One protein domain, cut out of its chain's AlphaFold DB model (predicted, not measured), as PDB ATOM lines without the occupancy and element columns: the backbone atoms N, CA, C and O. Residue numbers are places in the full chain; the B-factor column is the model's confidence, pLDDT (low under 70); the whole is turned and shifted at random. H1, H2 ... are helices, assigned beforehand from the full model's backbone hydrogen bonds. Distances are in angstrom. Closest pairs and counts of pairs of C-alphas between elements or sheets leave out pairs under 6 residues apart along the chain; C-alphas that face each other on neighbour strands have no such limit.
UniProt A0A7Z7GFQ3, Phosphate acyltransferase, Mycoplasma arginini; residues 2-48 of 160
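This is residues 2 to 48 of the 160 residues of the protein "Phosphate acyltransferase" of Mycoplasma arginini (UniProt A0A7Z7GFQ3). Little regular structure is here: helix H1 makes one side, the short helix H2 lies on the opposite side, and loop fills the space between. After H1 the chain folds back, and residues 28 to 34 run between the helices; both printed ends also lie there. The printed part has 47 residues, 17 of them in H1 and then H2, with no named strand; the class is all helix. It is compact, with a radius of gyration of the C-alphas of 10.4 A, and spans 25 by 24 by 15 A.

Start with H1, residues 12 to 23, where every O i to N i+4 pair is within hydrogen-bond range. H2, residues 35 to 39, is apart from H1; look there for 0 of 1 such pairs within range, and 1 of 2 O i to N i+3 pairs.

Find C-alpha 12 at (105.575, 69.093, 4.248); H1 runs 16.9 A from there to C-alpha 23. H2 ends at C-alpha 39, (109.176, 94.165, 4.038).

The farthest C-alphas, of Ser 12 and Gly 40, are 26.8 A apart. The link from H1 to H2, 11 residues, is long. The printed part has no cut, and no printed residue is under 70 in pLDDT.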
ATOM      1  N   ASN A   2     106.185  81.951   3.995       92.06
ATOM      2  CA  ASN A   2     105.532  80.951   3.161       92.06
ATOM      3  C   ASN A   2     104.826  81.626   1.972       92.06
ATOM      4  O   ASN A   2     104.767  82.853   1.886       92.06
ATOM      5  N   VAL A   3     104.294  80.823   1.051       89.88
ATOM      6  CA  VAL A   3     103.559  81.288  -0.141       89.88
ATOM      7  C   VAL A   3     102.150  81.816   0.163       89.88
ATOM      8  O   VAL A   3     101.472  82.306  -0.731       89.88
ATOM      9  N   GLY A   4     101.691  81.686   1.407       90.69
ATOM     10  CA  GLY A   4     100.416  82.198   1.895       90.69
ATOM     11  C   GLY A   4     100.382  82.181   3.420       90.69
ATOM     12  O   GLY A   4     101.304  81.667   4.058       90.69
ATOM     13  N   VAL A   5      99.331  82.760   3.997       91.56
ATOM     14  CA  VAL A   5      99.168  82.889   5.456       91.56
ATOM     15  C   VAL A   5      98.443  81.695   6.084       91.56
ATOM     16  O   VAL A   5      98.458  81.530   7.298       91.56
ATOM     17  N   GLU A   6      97.808  80.854   5.269       92.69
ATOM     18  CA  GLU A   6      97.024  79.707   5.719       92.69
ATOM     19  C   GLU A   6      97.916  78.534   6.161       92.69
ATOM     20  O   GLU A   6      98.838  78.142   5.443       92.69
ATOM     21  N   GLU A   7      97.604  77.919   7.310       90.25
ATOM     22  CA  GLU A   7      98.442  76.889   7.962       90.25
ATOM     23  C   GLU A   7      98.693  75.637   7.092       90.25
ATOM     24  O   GLU A   7      99.714  74.968   7.223       90.25
ATOM     25  N   TYR A   8      97.785  75.321   6.161       87.25
ATOM     26  CA  TYR A   8      97.900  74.143   5.290       87.25
ATOM     27  C   TYR A   8      98.777  74.367   4.044       87.25
ATOM     28  O   TYR A   8      99.056  73.410   3.308       87.25
ATOM     29  N   LYS A   9      99.201  75.608   3.766       88.38
ATOM     30  CA  LYS A   9     100.028  75.932   2.595       88.38
ATOM     31  C   LYS A   9     101.507  75.651   2.850       88.38
ATOM     32  O   LYS A   9     101.986  75.668   3.978       88.38
ATOM     33  N   GLY A  10     102.252  75.452   1.767       88.50
ATOM     34  CA  GLY A  10     103.678  75.125   1.808       88.50
ATOM     35  C   GLY A  10     103.948  73.620   1.755       88.50
ATOM     36  O   GLY A  10     103.037  72.790   1.761       88.50
ATOM     37  N   SER A  11     105.226  73.279   1.646       90.44
ATOM     38  CA  SER A  11     105.722  71.904   1.622       90.44
ATOM     39  C   SER A  11     105.587  71.222   2.990       90.44
ATOM     40  O   SER A  11     105.364  71.873   4.013       90.44
ATOM     41  N   SER A  12     105.712  69.891   3.020       92.00
ATOM     42  CA  SER A  12     105.575  69.093   4.248       92.00
ATOM     43  C   SER A  12     106.515  69.556   5.363       92.00
ATOM     44  O   SER A  12     106.046  69.785   6.471       92.00
ATOM     45  N   ASN A  13     107.792  69.789   5.051       90.94
ATOM     46  CA  ASN A  13     108.798  70.293   5.991       90.94
ATOM     47  C   ASN A  13     108.429  71.666   6.587       90.94
ATOM     48  O   ASN A  13     108.629  71.901   7.774       90.94
ATOM     49  N   ILE A  14     107.859  72.574   5.785       92.38
ATOM     50  CA  ILE A  14     107.438  73.901   6.261       92.38
ATOM     51  C   ILE A  14     106.239  73.782   7.208       92.38
ATOM     52  O   ILE A  14     106.178  74.497   8.208       92.38
ATOM     53  N   ARG A  15     105.297  72.876   6.921       92.12
ATOM     54  CA  ARG A  15     104.141  72.622   7.798       92.12
ATOM     55  C   ARG A  15     104.531  71.925   9.097       92.12
ATOM     56  O   ARG A  15     103.991  72.256  10.144       92.12
ATOM     57  N   GLU A  16     105.484  71.003   9.045       92.56
ATOM     58  CA  GLU A  16     106.037  70.367  10.242       92.56
ATOM     59  C   GLU A  16     106.732  71.399  11.137       92.56
ATOM     60  O   GLU A  16     106.402  71.516  12.314       92.56
ATOM     61  N   ALA A  17     107.604  72.234  10.558       92.81
ATOM     62  CA  ALA A  17     108.237  73.331  11.282       92.81
ATOM     63  C   ALA A  17     107.206  74.306  11.874       92.81
ATOM     64  O   ALA A  17     107.377  74.772  12.994       92.81
ATOM     65  N   PHE A  18     106.120  74.597  11.152       94.38
ATOM     66  CA  PHE A  18     105.032  75.429  11.666       94.38
ATOM     67  C   PHE A  18     104.401  74.837  12.930       94.38
ATOM     68  O   PHE A  18     104.240  75.561  13.909       94.38
ATOM     69  N   ASN A  19     104.086  73.540  12.930       92.88
ATOM     70  CA  ASN A  19     103.499  72.879  14.097       92.88
ATOM     71  C   ASN A  19     104.453  72.921  15.299       92.88
ATOM     72  O   ASN A  19     104.046  73.337  16.380       92.88
ATOM     73  N   LEU A  20     105.740  72.617  15.086       91.94
ATOM     74  CA  LEU A  20     106.762  72.687  16.138       91.94
ATOM     75  C   LEU A  20     106.906  74.100  16.723       91.94
ATOM     76  O   LEU A  20     107.034  74.270  17.933       91.94
ATOM     77  N   LEU A  21     106.872  75.133  15.877       92.75
ATOM     78  CA  LEU A  21     106.970  76.526  16.321       92.75
ATOM     79  C   LEU A  21     105.695  77.006  17.024       92.75
ATOM     80  O   LEU A  21     105.780  77.820  17.939       92.75
ATOM     81  N   LYS A  22     104.525  76.500  16.623       92.50
ATOM     82  CA  LYS A  22     103.232  76.808  17.251       92.50
ATOM     83  C   LYS A  22     103.118  76.227  18.661       92.50
ATOM     84  O   LYS A  22     102.482  76.839  19.513       92.50
ATOM     85  N   GLU A  23     103.737  75.077  18.907       90.25
ATOM     86  CA  GLU A  23     103.770  74.424  20.223       90.25
ATOM     87  C   GLU A  23     104.874  74.974  21.144       90.25
ATOM     88  O   GLU A  23     104.860  74.741  22.355       90.25
ATOM     89  N   ASN A  24     105.820  75.742  20.598       88.31
ATOM     90  CA  ASN A  24     106.950  76.279  21.344       88.31
ATOM     91  C   ASN A  24     106.537  77.461  22.244       88.31
ATOM     92  O   ASN A  24     106.035  78.480  21.774       88.31
ATOM     93  N   LYS A  25     106.811  77.349  23.549       88.19
ATOM     94  CA  LYS A  25     106.439  78.351  24.567       88.19
ATOM     95  C   LYS A  25     107.454  79.484  24.752       88.19
ATOM     96  O   LYS A  25     107.156  80.461  25.432       88.19
ATOM     97  N   PHE A  26     108.647  79.356  24.178       87.19
ATOM     98  CA  PHE A  26     109.747  80.314  24.335       87.19
ATOM     99  C   PHE A  26     109.792  81.365  23.228       87.19
ATOM    100  O   PHE A  26     110.512  82.357  23.349       87.19
ATOM    101  N   ILE A  27     109.043  81.157  22.146       90.12
ATOM    102  CA  ILE A  27     108.987  82.072  21.010       90.12
ATOM    103  C   ILE A  27     107.592  82.678  20.885       90.12
ATOM    104  O   ILE A  27     106.577  81.998  21.001       90.12
ATOM    105  N   ASN A  28     107.538  83.972  20.583       93.81
ATOM    106  CA  ASN A  28     106.292  84.615  20.184       93.81
ATOM    107  C   ASN A  28     106.033  84.324  18.699       93.81
ATOM    108  O   ASN A  28     106.445  85.085  17.819       93.81
ATOM    109  N   PHE A  29     105.423  83.175  18.410       94.94
ATOM    110  CA  PHE A  29     105.207  82.740  17.037       94.94
ATOM    111  C   PHE A  29     103.995  83.434  16.402       94.94
ATOM    112  O   PHE A  29     102.847  83.147  16.728       94.94
ATOM    113  N   TYR A  30     104.257  84.323  15.440       94.19
ATOM    114  CA  TYR A  30     103.209  85.036  14.698       94.19
ATOM    115  C   TYR A  30     102.420  84.131  13.729       94.19
ATOM    116  O   TYR A  30     101.264  84.411  13.418       94.19
ATOM    117  N   GLY A  31     103.043  83.063  13.223       94.50
ATOM    118  CA  GLY A  31     102.497  82.226  12.154       94.50
ATOM    119  C   GLY A  31     103.118  82.512  10.785       94.50
ATOM    120  O   GLY A  31     104.195  83.107  10.663       94.50
ATOM    121  N   PHE A  32     102.458  82.054   9.720       95.25
ATOM    122  CA  PHE A  32     102.943  82.289   8.365       95.25
ATOM    123  C   PHE A  32     102.783  83.750   7.941       95.25
ATOM    124  O   PHE A  32     101.792  84.416   8.231       95.25
ATOM    125  N   ILE A  33     103.777  84.222   7.191       93.88
ATOM    126  CA  ILE A  33     103.780  85.530   6.539       93.88
ATOM    127  C   ILE A  33     104.169  85.373   5.075       93.88
ATOM    128  O   ILE A  33     104.964  84.489   4.726       93.88
ATOM    129  N   GLU A  34     103.659  86.279   4.249       91.94
ATOM    130  CA  GLU A  34     104.047  86.407   2.847       91.94
ATOM    131  C   GLU A  34     105.262  87.346   2.684       91.94
ATOM    132  O   GLU A  34     105.513  88.200   3.540       91.94
ATOM    133  N   PRO A  35     105.998  87.271   1.558       90.06
ATOM    134  CA  PRO A  35     107.144  88.146   1.282       90.06
ATOM    135  C   PRO A  35     106.860  89.656   1.393       90.06
ATOM    136  O   PRO A  35     107.737  90.427   1.771       90.06
ATOM    137  N   LYS A  36     105.634  90.101   1.087       88.06
ATOM    138  CA  LYS A  36     105.234  91.515   1.221       88.06
ATOM    139  C   LYS A  36     105.191  91.979   2.684       88.06
ATOM    140  O   LYS A  36     105.586  93.103   2.983       88.06
ATOM    141  N   ASP A  37     104.768  91.099   3.590       89.25
ATOM    142  CA  ASP A  37     104.641  91.393   5.020       89.25
ATOM    143  C   ASP A  37     106.015  91.464   5.694       89.25
ATOM    144  O   ASP A  37     106.216  92.247   6.623       89.25
ATOM    145  N   ALA A  38     106.977  90.688   5.181       85.00
ATOM    146  CA  ALA A  38     108.372  90.727   5.605       85.00
ATOM    147  C   ALA A  38     109.005  92.116   5.410       85.00
ATOM    148  O   ALA A  38     109.756  92.580   6.260       85.00
ATOM    149  N   ILE A  39     108.674  92.808   4.315       82.44
ATOM    150  CA  ILE A  39     109.176  94.165   4.038       82.44
ATOM    151  C   ILE A  39     108.467  95.205   4.917       82.44
ATOM    152  O   ILE A  39     109.058  96.220   5.286       82.44
ATOM    153  N   GLY A  40     107.201  94.952   5.260       81.31
ATOM    154  CA  GLY A  40     106.354  95.857   6.038       81.31
ATOM    155  C   GLY A  40     106.682  95.938   7.531       81.31
ATOM    156  O   GLY A  40     106.060  96.737   8.224       81.31
ATOM    157  N   GLY A  41     107.633  95.143   8.033       84.50
ATOM    158  CA  GLY A  41     108.010  95.146   9.452       84.50
ATOM    159  C   GLY A  41     106.946  94.530  10.362       84.50
ATOM    160  O   GLY A  41     106.807  94.927  11.512       84.50
ATOM    161  N   LYS A  42     106.165  93.581   9.836       89.06
ATOM    162  CA  LYS A  42     105.090  92.914  10.581       89.06
ATOM    163  C   LYS A  42     105.607  91.997  11.700       89.06
ATOM    164  O   LYS A  42     104.865  91.697  12.628       89.06
ATOM    165  N   VAL A  43     106.851  91.534  11.579       92.75
ATOM    166  CA  VAL A  43     107.546  90.659  12.533       92.75
ATOM    167  C   VAL A  43     109.014  91.072  12.642       92.75
ATOM    168  O   VAL A  43     109.572  91.602  11.679       92.75
ATOM    169  N   ASP A  44     109.644  90.769  13.775       91.19
ATOM    170  CA  ASP A  44     111.063  91.072  14.013       91.19
ATOM    171  C   ASP A  44     112.007  90.035  13.388       91.19
ATOM    172  O   ASP A  44     113.098  90.366  12.924       91.19
ATOM    173  N   ILE A  45     111.588  88.764  13.368       92.44
ATOM    174  CA  ILE A  45     112.388  87.639  12.873       92.44
ATOM    175  C   ILE A  45     111.588  86.871  11.829       92.44
ATOM    176  O   ILE A  45     110.455  86.447  12.061       92.44
ATOM    177  N   ILE A  46     112.212  86.651  10.674       93.38
ATOM    178  CA  ILE A  46     111.636  85.884   9.573       93.38
ATOM    179  C   ILE A  46     112.431  84.593   9.421       93.38
ATOM    180  O   ILE A  46     113.589  84.612   9.012       93.38
ATOM    181  N   LEU A  47     111.784  83.462   9.689       93.38
ATOM    182  CA  LEU A  47     112.347  82.146   9.401       93.38
ATOM    183  C   LEU A  47     111.990  81.710   7.974       93.38
ATOM    184  O   LEU A  47     110.833  81.823   7.553       93.38
ATOM    185  N   ALA A  48     112.963  81.195   7.229       93.00
ATOM    186  CA  ALA A  48     112.767  80.636   5.897       93.00
ATOM    187  C   ALA A  48     113.765  79.504   5.637       93.00
ATOM    188  O   ALA A  48     114.848  79.477   6.218       93.00
TER     189      ALA A  48